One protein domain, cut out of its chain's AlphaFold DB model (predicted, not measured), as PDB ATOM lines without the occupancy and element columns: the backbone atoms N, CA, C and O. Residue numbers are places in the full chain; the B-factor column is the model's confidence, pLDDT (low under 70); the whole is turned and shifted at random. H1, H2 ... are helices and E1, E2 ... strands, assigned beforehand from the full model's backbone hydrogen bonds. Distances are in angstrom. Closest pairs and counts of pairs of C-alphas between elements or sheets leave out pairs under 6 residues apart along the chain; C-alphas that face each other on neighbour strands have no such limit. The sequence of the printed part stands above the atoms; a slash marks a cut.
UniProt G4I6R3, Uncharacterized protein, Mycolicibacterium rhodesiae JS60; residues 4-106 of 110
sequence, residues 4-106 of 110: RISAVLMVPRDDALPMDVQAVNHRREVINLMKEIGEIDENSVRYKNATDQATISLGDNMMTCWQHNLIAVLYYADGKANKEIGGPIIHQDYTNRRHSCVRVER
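Overview. This is residues 4 to 106 of the 110 residues of an uncharacterized protein of Mycolicibacterium rhodesiae JS60 (UniProt G4I6R3). A twisted antiparallel sheet has two short helices, H1 and H2, on one face, while the small hairpin E4 and E5 partly covers the opposite face, with E4 next to the sheet and E5 farther out. The long strand E6 lies between E1 and E3 and bends near its end, where E2 pairs with it; E8 lies on the other side of E1, with E7 beyond it. The printed part has 103 residues with two named helices and eight named strands, in the order E1, H1, H2, E2, E3, E4, E5, E6, E7, E8, and its class is mixed. It is compact, with a radius of gyration of the C-alphas of 13.1 A and spans of 39 by 29 by 22 A.

Along the chain. E1, residues 4 to 12, begins at C-alpha 4 (144.767, 63.040, 70.290) and is 26.7 A long. H1 is residues 19 to 25, 10.2 A, and H2 residues 27 to 35, 12.4 A. E2 is residues 38 to 40, E3 residues 46 to 51 and 15.8 A, E4 residues 55 to 58, and E5 residues 61 to 64. E6, residues 70 to 81, begins at C-alpha 70 (156.069, 78.520, 86.985), is 28.3 A long and bends by 84 degrees at residue 78. E7 is residues 89 to 93, 13.4 A. E8, residues 98 to 105, is 22.3 A long and ends at C-alpha 105 (149.210, 65.161, 68.233).

Arrangement. The sheet is branched, with three neighbours for E6. E1 and E6 are antiparallel at 157 degrees, with N 5 and O 77 2.8 A apart, within hydrogen-bond range. On the other side of E1 is E8, antiparallel, with N 6 and O 103 at 2.8 A. E7 and E8 form a hairpin, with N 93 and O 98 at 2.8 A. The pairing of E6 is staggered: E3 pairs with its residues 72 to 76, with N 46 and O 76 at 2.8 A, and E2 with its residues 79 to 81, with N 80 and O 39 at 2.8 A. H1 and H2 are on the same face of this sheet and meet only through their link. H1 has a height over the sheet of 7.9 A, and its closest C-alphas to E3 are those of Ala 23 and Ala 50, 6.4 A. The closest C-alphas of H2 and E8 are those of Met 34 and Val 102, 6.1 A. In both helices every O i to N i+4 pair is within hydrogen-bond range. The hairpin E4 and E5, with N 56 and O 63 at 2.8 A, makes a sandwich, two sheets face to face, with the larger sheet: the facing parts are 9.4 A centre to centre. The closest C-alphas of E4 and E8 are those of Leu 58 and Cys 101, 5.9 A; E5 and E8 are apart.

Size, cuts and confidence. The two C-alphas farthest apart are those of Ala 16 and Lys 83, 42.1 A. The printed part has no cut and no long link; the links E1 to H1 and E6 to E7 are short, and the others are tight. The mean pLDDT of the printed part is 90.3, and Gly 86 is the one printed residue under 70.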
ATOM      1  N   ARG A   4     144.228  62.793  68.955       88.62
ATOM      2  CA  ARG A   4     144.767  63.040  70.290       88.62
ATOM      3  C   ARG A   4     145.125  64.513  70.410       88.62
ATOM      4  O   ARG A   4     145.907  65.037  69.619       88.62
ATOM      5  N   ILE A   5     144.574  65.188  71.406       91.25
ATOM      6  CA  ILE A   5     144.834  66.597  71.693       91.25
ATOM      7  C   ILE A   5     145.685  66.677  72.954       91.25
ATOM      8  O   ILE A   5     145.430  65.997  73.950       91.25
ATOM      9  N   SER A   6     146.715  67.512  72.906       92.94
ATOM     10  CA  SER A   6     147.596  67.797  74.030       92.94
ATOM     11  C   SER A   6     147.499  69.260  74.414       92.94
ATOM     12  O   SER A   6     147.441  70.127  73.543       92.94
ATOM     13  N   ALA A   7     147.492  69.528  75.714       94.25
ATOM     14  CA  ALA A   7     147.578  70.879  76.238       94.25
ATOM     15  C   ALA A   7     148.649  70.948  77.313       94.25
ATOM     16  O   ALA A   7     148.688  70.121  78.228       94.25
ATOM     17  N   VAL A   8     149.497  71.962  77.189       95.19
ATOM     18  CA  VAL A   8     150.401  72.399  78.243       95.19
ATOM     19  C   VAL A   8     149.869  73.716  78.773       95.19
ATOM     20  O   VAL A   8     149.630  74.644  78.003       95.19
ATOM     21  N   LEU A   9     149.686  73.789  80.083       95.25
ATOM     22  CA  LEU A   9     149.348  75.014  80.789       95.25
ATOM     23  C   LEU A   9     150.492  75.337  81.749       95.25
ATOM     24  O   LEU A   9     150.953  74.476  82.489       95.25
ATOM     25  N   MET A  10     150.954  76.576  81.720       95.06
ATOM     26  CA  MET A  10     151.979  77.113  82.594       95.06
ATOM     27  C   MET A  10     151.362  78.176  83.491       95.06
ATOM     28  O   MET A  10     150.752  79.123  82.995       95.06
ATOM     29  N   VAL A  11     151.521  78.015  84.799       94.88
ATOM     30  CA  VAL A  11     150.936  78.893  85.821       94.88
ATOM     31  C   VAL A  11     151.936  79.137  86.948       94.88
ATOM     32  O   VAL A  11     152.853  78.331  87.119       94.88
ATOM     33  N   PRO A  12     151.787  80.223  87.725       94.56
ATOM     34  CA  PRO A  12     152.623  80.463  88.894       94.56
ATOM     35  C   PRO A  12     152.591  79.280  89.858       94.56
ATOM     36  O   PRO A  12     151.519  78.766  90.174       94.56
ATOM     37  N   ARG A  13     153.771  78.871  90.324       92.31
ATOM     38  CA  ARG A  13     153.902  77.831  91.341       92.31
ATOM     39  C   ARG A  13     153.498  78.372  92.709       92.31
ATOM     40  O   ARG A  13     153.961  79.438  93.114       92.31
ATOM     41  N   ASP A  14     152.706  77.596  93.436       91.44
ATOM     42  CA  ASP A  14     152.514  77.766  94.873       91.44
ATOM     43  C   ASP A  14     153.408  76.778  95.638       91.44
ATOM     44  O   ASP A  14     153.203  75.567  95.582       91.44
ATOM     45  N   ASP A  15     154.417  77.268  96.356       87.81
ATOM     46  CA  ASP A  15     155.321  76.408  97.131       87.81
ATOM     47  C   ASP A  15     154.660  75.775  98.363       87.81
ATOM     48  O   ASP A  15     155.190  74.812  98.920       87.81
ATOM     49  N   ALA A  16     153.494  76.275  98.785       91.94
ATOM     50  CA  ALA A  16     152.752  75.715  99.908       91.94
ATOM     51  C   ALA A  16     151.978  74.437  99.543       91.94
ATOM     52  O   ALA A  16     151.534  73.714 100.439       91.94
ATOM     53  N   LEU A  17     151.804  74.143  98.249       91.31
ATOM     54  CA  LEU A  17     151.006  73.017  97.770       91.31
ATOM     55  C   LEU A  17     151.858  71.999  96.998       91.31
ATOM     56  O   LEU A  17     152.689  72.383  96.176       91.31
ATOM     57  N   PRO A  18     151.615  70.685  97.156       92.19
ATOM     58  CA  PRO A  18     152.221  69.685  96.285       92.19
ATOM     59  C   PRO A  18     151.885  69.943  94.810       92.19
ATOM     60  O   PRO A  18     150.742  70.253  94.467       92.19
ATOM     61  N   MET A  19     152.873  69.776  93.931       90.69
ATOM     62  CA  MET A  19     152.745  70.107  92.507       90.69
ATOM     63  C   MET A  19     151.614  69.337  91.813       90.69
ATOM     64  O   MET A  19     150.849  69.927  91.054       90.69
ATOM     65  N   ASP A  20     151.445  68.047  92.113       88.75
ATOM     66  CA  ASP A  20     150.365  67.242  91.530       88.75
ATOM     67  C   ASP A  20     148.972  67.731  91.953       88.75
ATOM     68  O   ASP A  20     148.032  67.695  91.160       88.75
ATOM     69  N   VAL A  21     148.832  68.240  93.183       91.12
ATOM     70  CA  VAL A  21     147.562  68.792  93.682       91.12
ATOM     71  C   VAL A  21     147.217  70.070  92.926       91.12
ATOM     72  O   VAL A  21     146.085  70.225  92.467       91.12
ATOM     73  N   GLN A  22     148.200  70.958  92.743       92.06
ATOM     74  CA  GLN A  22     148.035  72.154  91.917       92.06
ATOM     75  C   GLN A  22     147.640  71.765  90.494       92.06
ATOM     76  O   GLN A  22     146.651  72.271  89.970       92.06
ATOM     77  N   ALA A  23     148.352  70.804  89.902       89.94
ATOM     78  CA  ALA A  23     148.112  70.377  88.537       89.94
ATOM     79  C   ALA A  23     146.685  69.876  88.327       89.94
ATOM     80  O   ALA A  23     145.991  70.396  87.455       89.94
ATOM     81  N   VAL A  24     146.207  68.953  89.170       91.19
ATOM     82  CA  VAL A  24     144.854  68.383  89.067       91.19
ATOM     83  C   VAL A  24     143.764  69.459  89.121       91.19
ATOM     84  O   VAL A  24     142.776  69.355  88.385       91.19
ATOM     85  N   ASN A  25     143.961  70.522  89.906       92.44
ATOM     86  CA  ASN A  25     143.002  71.624  90.029       92.44
ATOM     87  C   ASN A  25     142.815  72.422  88.725       92.44
ATOM     88  O   ASN A  25     141.754  73.012  88.517       92.44
ATOM     89  N   HIS A  26     143.774  72.374  87.795       93.88
ATOM     90  CA  HIS A  26     143.670  73.051  86.497       93.88
ATOM     91  C   HIS A  26     142.874  72.279  85.441       93.88
ATOM     92  O   HIS A  26     142.695  72.771  84.324       93.88
ATOM     93  N   ARG A  27     142.330  71.096  85.763       93.50
ATOM     94  CA  ARG A  27     141.594  70.260  84.797       93.50
ATOM     95  C   ARG A  27     140.525  71.039  84.023       93.50
ATOM     96  O   ARG A  27     140.420  70.881  82.811       93.50
ATOM     97  N   ARG A  28     139.714  71.862  84.700       93.88
ATOM     98  CA  ARG A  28     138.601  72.580  84.050       93.88
ATOM     99  C   ARG A  28     139.084  73.662  83.088       93.88
ATOM    100  O   ARG A  28     138.514  73.815  82.014       93.88
ATOM    101  N   GLU A  29     140.135  74.379  83.463       93.69
ATOM    102  CA  GLU A  29     140.772  75.393  82.624       93.69
ATOM    103  C   GLU A  29     141.377  74.766  81.369       93.69
ATOM    104  O   GLU A  29     141.131  75.229  80.260       93.69
ATOM    105  N   VAL A  30     142.088  73.652  81.541       93.56
ATOM    106  CA  VAL A  30     142.657  72.890  80.432       93.56
ATOM    107  C   VAL A  30     141.572  72.414  79.468       93.56
ATOM    108  O   VAL A  30     141.748  72.534  78.262       93.56
ATOM    109  N   ILE A  31     140.434  71.921  79.968       94.00
ATOM    110  CA  ILE A  31     139.305  71.521  79.111       94.00
ATOM    111  C   ILE A  31     138.820  72.693  78.257       94.00
ATOM    112  O   ILE A  31     138.568  72.509  77.069       94.00
ATOM    113  N   ASN A  32     138.699  73.887  78.839       94.31
ATOM    114  CA  ASN A  32     138.264  75.069  78.099       94.31
ATOM    115  C   ASN A  32     139.264  75.439  76.999       94.31
ATOM    116  O   ASN A  32     138.847  75.646  75.866       94.31
ATOM    117  N   LEU A  33     140.563  75.428  77.312       93.38
ATOM    118  CA  LEU A  33     141.625  75.672  76.334       93.38
ATOM    119  C   LEU A  33     141.600  74.641  75.208       93.38
ATOM    120  O   LEU A  33     141.694  74.980  74.033       93.38
ATOM    121  N   MET A  34     141.458  73.362  75.552       92.12
ATOM    122  CA  MET A  34     141.447  72.320  74.541       92.12
ATOM    123  C   MET A  34     140.208  72.430  73.629       92.12
ATOM    124  O   MET A  34     140.318  72.178  72.432       92.12
ATOM    125  N   LYS A  35     139.048  72.862  74.148       92.75
ATOM    126  CA  LYS A  35     137.824  73.082  73.348       92.75
ATOM    127  C   LYS A  35     137.966  74.162  72.275       92.75
ATOM    128  O   LYS A  35     137.176  74.185  71.338       92.75
ATOM    129  N   GLU A  36     138.965  75.035  72.374       90.56
ATOM    130  CA  GLU A  36     139.250  76.020  71.327       90.56
ATOM    131  C   GLU A  36     139.764  75.360  70.041       90.56
ATOM    132  O   GLU A  36     139.533  75.880  68.951       90.56
ATOM    133  N   ILE A  37     140.427  74.199  70.145       88.81
ATOM    134  CA  ILE A  37     140.984  73.489  68.986       88.81
ATOM    135  C   ILE A  37     139.982  72.527  68.327       88.81
ATOM    136  O   ILE A  37     140.194  72.079  67.196       88.81
ATOM    137  N   GLY A  38     138.896  72.178  69.019       87.88
ATOM    138  CA  GLY A  38     137.900  71.241  68.516       87.88
ATOM    139  C   GLY A  38     136.967  70.673  69.583       87.88
ATOM    140  O   GLY A  38     136.917  71.128  70.723       87.88
ATOM    141  N   GLU A  39     136.218  69.644  69.195       90.31
ATOM    142  CA  GLU A  39     135.311  68.925  70.093       90.31
ATOM    143  C   GLU A  39     136.084  67.895  70.915       90.31
ATOM    144  O   GLU A  39     136.901  67.148  70.375       90.31
ATOM    145  N   ILE A  40     135.823  67.835  72.222       91.25
ATOM    146  CA  ILE A  40     136.593  67.007  73.157       91.25
ATOM    147  C   ILE A  40     135.679  66.165  74.018       91.25
ATOM    148  O   ILE A  40     134.706  66.669  74.580       91.25
ATOM    149  N   ASP A  41     136.054  64.898  74.184       91.69
ATOM    150  CA  ASP A  41     135.460  64.048  75.200       91.69
ATOM    151  C   ASP A  41     136.050  64.395  76.576       91.69
ATOM    152  O   ASP A  41     137.171  64.003  76.912       91.69
ATOM    153  N   GLU A  42     135.293  65.122  77.403       90.25
ATOM    154  CA  GLU A  42     135.717  65.521  78.755       90.25
ATOM    155  C   GLU A  42     136.077  64.320  79.654       90.25
ATOM    156  O   GLU A  42     136.901  64.449  80.572       90.25
ATOM    157  N   ASN A  43     135.510  63.138  79.378       90.88
ATOM    158  CA  ASN A  43     135.794  61.911  80.123       90.88
ATOM    159  C   ASN A  43     137.135  61.287  79.735       90.88
ATOM    160  O   ASN A  43     137.723  60.570  80.549       90.88
ATOM    161  N   SER A  44     137.647  61.583  78.541       91.19
ATOM    162  CA  SER A  44     138.963  61.141  78.066       91.19
ATOM    163  C   SER A  44     140.110  62.006  78.595       91.19
ATOM    164  O   SER A  44     141.266  61.594  78.548       91.19
ATOM    165  N   VAL A  45     139.813  63.182  79.167       93.06
ATOM    166  CA  VAL A  45     140.839  64.113  79.652       93.06
ATOM    167  C   VAL A  45     141.623  63.470  80.800       93.06
ATOM    168  O   VAL A  45     141.056  63.061  81.827       93.06
ATOM    169  N   ARG A  46     142.942  63.379  80.647       92.50
ATOM    170  CA  ARG A  46     143.871  62.790  81.617       92.50
ATOM    171  C   ARG A  46     145.027  63.741  81.876       92.50
ATOM    172  O   ARG A  46     145.667  64.227  80.946       92.50
ATOM    173  N   TYR A  47     145.294  63.959  83.158       93.56
ATOM    174  CA  TYR A  47     146.561  64.516  83.613       93.56
ATOM    175  C   TYR A  47     147.666  63.499  83.326       93.56
ATOM    176  O   TYR A  47     147.489  62.314  83.618       93.56
ATOM    177  N   LYS A  48     148.777  63.946  82.737       92.44
ATOM    178  CA  LYS A  48     149.944  63.091  82.501       92.44
ATOM    179  C   LYS A  48     151.082  63.391  83.457       92.44
ATOM    180  O   LYS A  48     151.665  62.450  83.983       92.44
ATOM    181  N   ASN A  49     151.463  64.659  83.580       93.06
ATOM    182  CA  ASN A  49     152.596  65.057  84.407       93.06
ATOM    183  C   ASN A  49     152.614  66.571  84.650       93.06
ATOM    184  O   ASN A  49     152.014  67.330  83.882       93.06
ATOM    185  N   ALA A  50     153.366  66.993  85.659       93.94
ATOM    186  CA  ALA A  50     153.672  68.379  85.963       93.94
ATOM    187  C   ALA A  50     155.164  68.536  86.262       93.94
ATOM    188  O   ALA A  50     155.821  67.616  86.750       93.94
ATOM    189  N   THR A  51     155.722  69.697  85.936       93.44
ATOM    190  CA  THR A  51     157.129  69.998  86.201       93.44
ATOM    191  C   THR A  51     157.368  71.498  86.304       93.44
ATOM    192  O   THR A  51     156.781  72.292  85.578       93.44
ATOM    193  N   ASP A  52     158.269  71.879  87.194       93.44
ATOM    194  CA  ASP A  52     158.805  73.225  87.395       93.44
ATOM    195  C   ASP A  52     160.211  73.393  86.789       93.44
ATOM    196  O   ASP A  52     160.714  74.505  86.689       93.44
ATOM    197  N   GLN A  53     160.859  72.304  86.364       93.12
ATOM    198  CA  GLN A  53     162.255  72.313  85.902       93.12
ATOM    199  C   GLN A  53     162.399  72.340  84.375       93.12
ATOM    200  O   GLN A  53     163.484  72.601  83.853       93.12
ATOM    201  N   ALA A  54     161.329  72.059  83.631       90.88
ATOM    202  CA  ALA A  54     161.411  71.960  82.179       90.88
ATOM    203  C   ALA A  54     161.483  73.327  81.483       90.88
ATOM    204  O   ALA A  54     161.010  74.352  81.976       90.88
ATOM    205  N   THR A  55     162.045  73.307  80.275       92.81
ATOM    206  CA  THR A  55     161.851  74.369  79.286       92.81
ATOM    207  C   THR A  55     160.750  73.935  78.334       92.81
ATOM    208  O   THR A  55     160.853  72.885  77.700       92.81
ATOM    209  N   ILE A  56     159.687  74.726  78.255       92.06
ATOM    210  CA  ILE A  56     158.514  74.444  77.436       92.06
ATOM    211  C   ILE A  56     158.586  75.265  76.151       92.06
ATOM    212  O   ILE A  56     158.820  76.471  76.186       92.06
ATOM    213  N   SER A  57     158.348  74.603  75.021       89.06
ATOM    214  CA  SER A  57     158.116  75.267  73.738       89.06
ATOM    215  C   SER A  57     156.659  75.730  73.652       89.06
ATOM    216  O   SER A  57     155.727  74.923  73.683       89.06
ATOM    217  N   LEU A  58     156.478  77.041  73.538       86.06
ATOM    218  CA  LEU A  58     155.226  77.738  73.260       86.06
ATOM    219  C   LEU A  58     155.269  78.224  71.803       86.06
ATOM    220  O   LEU A  58     155.443  79.414  71.538       86.06
ATOM    221  N   GLY A  59     155.188  77.284  70.857       80.81
ATOM    222  CA  GLY A  59     155.405  77.570  69.436       80.81
ATOM    223  C   GLY A  59     156.852  77.982  69.178       80.81
ATOM    224  O   GLY A  59     157.770  77.239  69.521       80.81
ATOM    225  N   ASP A  60     157.043  79.181  68.631       81.75
ATOM    226  CA  ASP A  60     158.370  79.722  68.303       81.75
ATOM    227  C   ASP A  60     159.152  80.216  69.533       81.75
ATOM    228  O   ASP A  60     160.346  80.499  69.444       81.75
ATOM    229  N   ASN A  61     158.499  80.302  70.696       83.81
ATOM    230  CA  ASN A  61     159.112  80.768  71.936       83.81
ATOM    231  C   ASN A  61     159.441  79.604  72.876       83.81
ATOM    232  O   ASN A  61     158.664  78.662  73.021       83.81
ATOM    233  N   MET A  62     160.568  79.704  73.579       89.19
ATOM    234  CA  MET A  62     160.947  78.780  74.651       89.19
ATOM    235  C   MET A  62     160.833  79.492  75.995       89.19
ATOM    236  O   MET A  62     161.293  80.623  76.137       89.19
ATOM    237  N   MET A  63     160.239  78.830  76.984       89.25
ATOM    238  CA  MET A  63     160.072  79.382  78.324       89.25
ATOM    239  C   MET A  63     160.493  78.369  79.385       89.25
ATOM    240  O   MET A  63     159.977  77.256  79.448       89.25
ATOM    241  N   THR A  64     161.436  78.760  80.234       92.06
ATOM    242  CA  THR A  64     161.932  77.945  81.350       92.06
ATOM    243  C   THR A  64     161.040  78.124  82.574       92.06
ATOM    244  O   THR A  64     160.947  79.226  83.113       92.06
ATOM    245  N   CYS A  65     160.426  77.047  83.059       91.69
ATOM    246  CA  CYS A  65     159.529  77.097  84.213       91.69
ATOM    247  C   CYS A  65     160.222  77.640  85.475       91.69
ATOM    248  O   CYS A  65     159.710  78.559  86.115       91.69
ATOM    249  N   TRP A  66     161.431  77.158  85.772       89.94
ATOM    250  CA  TRP A  66     162.145  77.499  87.004       89.94
ATOM    251  C   TRP A  66     162.544  78.980  87.087       89.94
ATOM    252  O   TRP A  66     162.376  79.595  88.136       89.94
ATOM    253  N   GLN A  67     163.011  79.589  85.985       90.19
ATOM    254  CA  GLN A  67     163.434  81.004  85.978       90.19
ATOM    255  C   GLN A  67     162.265  81.961  86.221       90.19
ATOM    256  O   GLN A  67     162.455  83.058  86.739       90.19
ATOM    257  N   HIS A  68     161.055  81.541  85.850       89.94
ATOM    258  CA  HIS A  68     159.841  82.345  85.961       89.94
ATOM    259  C   HIS A  68     158.958  81.948  87.155       89.94
ATOM    260  O   HIS A  68     157.877  82.516  87.325       89.94
ATOM    261  N   ASN A  69     159.422  81.012  87.990       91.38
ATOM    262  CA  ASN A  69     158.662  80.412  89.087       91.38
ATOM    263  C   ASN A  69     157.276  79.898  88.646       91.38
ATOM    264  O   ASN A  69     156.237  80.234  89.225       91.38
ATOM    265  N   LEU A  70     157.266  79.125  87.561       94.25
ATOM    266  CA  LEU A  70     156.069  78.520  86.985       94.25
ATOM    267  C   LEU A  70     156.097  77.002  87.170       94.25
ATOM    268  O   LEU A  70     157.161  76.385  87.178       94.25
ATOM    269  N   ILE A  71     154.917  76.396  87.219       94.75
ATOM    270  CA  ILE A  71     154.725  74.975  86.926       94.75
ATOM    271  C   ILE A  71     154.164  74.838  85.515       94.75
ATOM    272  O   ILE A  71     153.344  75.650  85.095       94.75
ATOM    273  N   ALA A  72     154.581  73.808  84.791       95.06
ATOM    274  CA  ALA A  72     153.961  73.364  83.553       95.06
ATOM    275  C   ALA A  72     153.199  72.069  83.808       95.06
ATOM    276  O   ALA A  72     153.766  71.107  84.323       95.06
ATOM    277  N   VAL A  73     151.932  72.030  83.413       95.75
ATOM    278  CA  VAL A  73     151.052  70.873  83.568       95.75
ATOM    279  C   VAL A  73     150.642  70.364  82.195       95.75
ATOM    280  O   VAL A  73     150.245  71.139  81.325       95.75
ATOM    281  N   LEU A  74     150.768  69.054  81.989       94.69
ATOM    282  CA  LEU A  74     150.507  68.390  80.719       94.69
ATOM    283  C   LEU A  74     149.264  67.510  80.818       94.69
ATOM    284  O   LEU A  74     149.163  66.627  81.677       94.69
ATOM    285  N   TYR A  75     148.368  67.704  79.859       95.50
ATOM    286  CA  TYR A  75     147.140  66.942  79.716       95.50
ATOM    287  C   TYR A  75     146.975  66.404  78.306       95.50
ATOM    288  O   TYR A  75     147.402  67.022  77.328       95.50
ATOM    289  N   TYR A  76     146.272  65.279  78.220       94.12
ATOM    290  CA  TYR A  76     145.790  64.723  76.966       94.12
ATOM    291  C   TYR A  76     144.298  64.478  77.008       94.12
ATOM    292  O   TYR A  76     143.751  64.173  78.067       94.12
ATOM    293  N   ALA A  77     143.678  64.562  75.845       93.38
ATOM    294  CA  ALA A  77     142.310  64.144  75.631       93.38
ATOM    295  C   ALA A  77     142.154  63.603  74.212       93.38
ATOM    296  O   ALA A  77     142.898  63.985  73.306       93.38
ATOM    297  N   ASP A  78     141.168  62.739  74.038       90.50
ATOM    298  CA  ASP A  78     140.693  62.330  72.731       90.50
ATOM    299  C   ASP A  78     139.598  63.300  72.277       90.50
ATOM    300  O   ASP A  78     138.768  63.777  73.061       90.50
ATOM    301  N   GLY A  79     139.602  63.613  70.987       87.81
ATOM    302  CA  GLY A  79     138.643  64.542  70.419       87.81
ATOM    303  C   GLY A  79     138.630  64.526  68.902       87.81
ATOM    304  O   GLY A  79     139.130  63.609  68.246       87.81
ATOM    305  N   LYS A  80     138.017  65.560  68.343       87.81
ATOM    306  CA  LYS A  80     137.958  65.818  66.911       87.81
ATOM    307  C   LYS A  80     138.395  67.253  66.678       87.81
ATOM    308  O   LYS A  80     137.682  68.191  67.036       87.81
ATOM    309  N   ALA A  81     139.575  67.416  66.090       85.12
ATOM    310  CA  ALA A  81     140.114  68.737  65.814       85.12
ATOM    311  C   ALA A  81     139.318  69.437  64.703       85.12
ATOM    312  O   ALA A  81     138.866  68.798  63.744       85.12
ATOM    313  N   ASN A  82     139.163  70.759  64.803       84.44
ATOM    314  CA  ASN A  82     138.592  71.531  63.709       84.44
ATOM    315  C   ASN A  82     139.585  71.566  62.534       84.44
ATOM    316  O   ASN A  82     140.765  71.869  62.705       84.44
ATOM    317  N   LYS A  83     139.106  71.258  61.323       73.50
ATOM    318  CA  LYS A  83     139.942  71.164  60.113       73.50
ATOM    319  C   LYS A  83     140.582  72.496  59.722       73.50
ATOM    320  O   LYS A  83     141.602  72.489  59.042       73.50
ATOM    321  N   GLU A  84     139.983  73.606  60.140       75.25
ATOM    322  CA  GLU A  84     140.480  74.959  59.875       75.25
ATOM    323  C   GLU A  84     141.719  75.308  60.712       75.25
ATOM    324  O   GLU A  84     142.475  76.208  60.354       75.25
ATOM    325  N   ILE A  85     141.969  74.578  61.805       71.75
ATOM    326  CA  ILE A  85     143.074  74.870  62.716       71.75
ATOM    327  C   ILE A  85     144.307  74.082  62.273       71.75
ATOM    328  O   ILE A  85     144.451  72.882  62.515       71.75
ATOM    329  N   GLY A  86     145.196  74.782  61.567       67.56
ATOM    330  CA  GLY A  86     146.423  74.224  60.991       67.56
ATOM    331  C   GLY A  86     147.623  74.154  61.942       67.56
ATOM    332  O   GLY A  86     148.629  73.549  61.581       67.56
ATOM    333  N   GLY A  87     147.539  74.747  63.137       80.62
ATOM    334  CA  GLY A  87     148.666  74.883  64.063       80.62
ATOM    335  C   GLY A  87     148.257  74.910  65.539       80.62
ATOM    336  O   GLY A  87     147.067  74.833  65.849       80.62
ATOM    337  N   PRO A  88     149.234  74.976  66.461       86.94
ATOM    338  CA  PRO A  88     148.957  75.082  67.886       86.94
ATOM    339  C   PRO A  88     148.271  76.413  68.219       86.94
ATOM    340  O   PRO A  88     148.638  77.455  67.679       86.94
ATOM    341  N   ILE A  89     147.318  76.384  69.149       90.12
ATOM    342  CA  ILE A  89     146.769  77.599  69.761       90.12
ATOM    343  C   ILE A  89     147.632  77.933  70.969       90.12
ATOM    344  O   ILE A  89     147.847  77.082  71.836       90.12
ATOM    345  N   ILE A  90     148.138  79.162  71.014       92.56
ATOM    346  CA  ILE A  90     149.053  79.629  72.052       92.56
ATOM    347  C   ILE A  90     148.454  80.873  72.697       92.56
ATOM    348  O   ILE A  90     148.156  81.844  72.005       92.56
ATOM    349  N   HIS A  91     148.343  80.859  74.024       92.88
ATOM    350  CA  HIS A  91     147.987  82.037  74.811       92.88
ATOM    351  C   HIS A  91     149.149  82.426  75.707       92.88
ATOM    352  O   HIS A  91     149.765  81.576  76.351       92.88
ATOM    353  N   GLN A  92     149.451  83.718  75.758       91.31
ATOM    354  CA  GLN A  92     150.509  84.257  76.602       91.31
ATOM    355  C   GLN A  92     150.005  85.499  77.330       91.31
ATOM    356  O   GLN A  92     149.852  86.563  76.737       91.31
ATOM    357  N   ASP A  93     149.775  85.357  78.630       91.69
ATOM    358  CA  ASP A  93     149.432  86.450  79.529       91.69
ATOM    359  C   ASP A  93     150.601  86.701  80.483       91.69
ATOM    360  O   ASP A  93     150.781  86.021  81.495       91.69
ATOM    361  N   TYR A  94     151.407  87.706  80.148       87.81
ATOM    362  CA  TYR A  94     152.562  88.108  80.949       87.81
ATOM    363  C   TYR A  94     152.178  88.810  82.255       87.81
ATOM    364  O   TYR A  94     152.962  88.790  83.202       87.81
ATOM    365  N   THR A  95     150.981  89.399  82.332       90.25
ATOM    366  CA  THR A  95     150.516  90.111  83.530       90.25
ATOM    367  C   THR A  95     150.171  89.112  84.622       90.25
ATOM    368  O   THR A  95     150.666  89.208  85.744       90.25
ATOM    369  N   ASN A  96     149.372  88.099  84.277       90.12
ATOM    370  CA  ASN A  96     148.999  87.039  85.212       90.12
ATOM    371  C   ASN A  96     150.009  85.880  85.242       90.12
ATOM    372  O   ASN A  96     149.860  84.969  86.056       90.12
ATOM    373  N   ARG A  97     151.046  85.926  84.390       91.00
ATOM    374  CA  ARG A  97     152.083  84.889  84.228       91.00
ATOM    375  C   ARG A  97     151.481  83.520  83.905       91.00
ATOM    376  O   ARG A  97     151.848  82.502  84.492       91.00
ATOM    377  N   ARG A  98     150.508  83.517  82.992       93.12
ATOM    378  CA  ARG A  98     149.816  82.316  82.519       93.12
ATOM    379  C   ARG A  98     150.106  82.135  81.047       93.12
ATOM    380  O   ARG A  98     149.906  83.048  80.249       93.12
ATOM    381  N   HIS A  99     150.548  80.944  80.684       94.00
ATOM    382  CA  HIS A  99     150.832  80.614  79.296       94.00
ATOM    383  C   HIS A  99     150.232  79.260  78.973       94.00
ATOM    384  O   HIS A  99     150.257  78.359  79.805       94.00
ATOM    385  N   SER A 100     149.693  79.084  77.779       94.00
ATOM    386  CA  SER A 100     149.178  77.791  77.359       94.00
ATOM    387  C   SER A 100     149.499  77.513  75.904       94.00
ATOM    388  O   SER A 100     149.690  78.420  75.096       94.00
ATOM    389  N   CYS A 101     149.598  76.229  75.591       93.44
ATOM    390  CA  CYS A 101     149.794  75.730  74.245       93.44
ATOM    391  C   CYS A 101     148.943  74.476  74.079       93.44
ATOM    392  O   CYS A 101     149.126  73.494  74.802       93.44
ATOM    393  N   VAL A 102     148.010  74.518  73.134       92.44
ATOM    394  CA  VAL A 102     147.150  73.393  72.766       92.44
ATOM    395  C   VAL A 102     147.490  72.976  71.349       92.44
ATOM    396  O   VAL A 102     147.564  73.810  70.449       92.44
ATOM    397  N   ARG A 103     147.685  71.678  71.130       90.81
ATOM    398  CA  ARG A 103     148.017  71.135  69.811       90.81
ATOM    399  C   ARG A 103     147.435  69.749  69.606       90.81
ATOM    400  O   ARG A 103     147.324  68.958  70.544       90.81
ATOM    401  N   VAL A 104     147.150  69.444  68.350       89.31
ATOM    402  CA  VAL A 104     146.782  68.099  67.912       89.31
ATOM    403  C   VAL A 104     148.055  67.274  67.737       89.31
ATOM    404  O   VAL A 104     148.937  67.639  66.960       89.31
ATOM    405  N   GLU A 105     148.159  66.154  68.445       83.12
ATOM    406  CA  GLU A 105     149.210  65.161  68.233       83.12
ATOM    407  C   GLU A 105     148.825  64.280  67.039       83.12
ATOM    408  O   GLU A 105     148.173  63.245  67.178       83.12
ATOM    409  N   ARG A 106     149.233  64.689  65.834       70.44
ATOM    410  CA  ARG A 106     149.178  63.812  64.660       70.44
ATOM    411  C   ARG A 106     150.377  62.878  64.730       70.44
ATOM    412  O   ARG A 106     151.484  63.307  64.424       70.44
TER     413      ARG A 106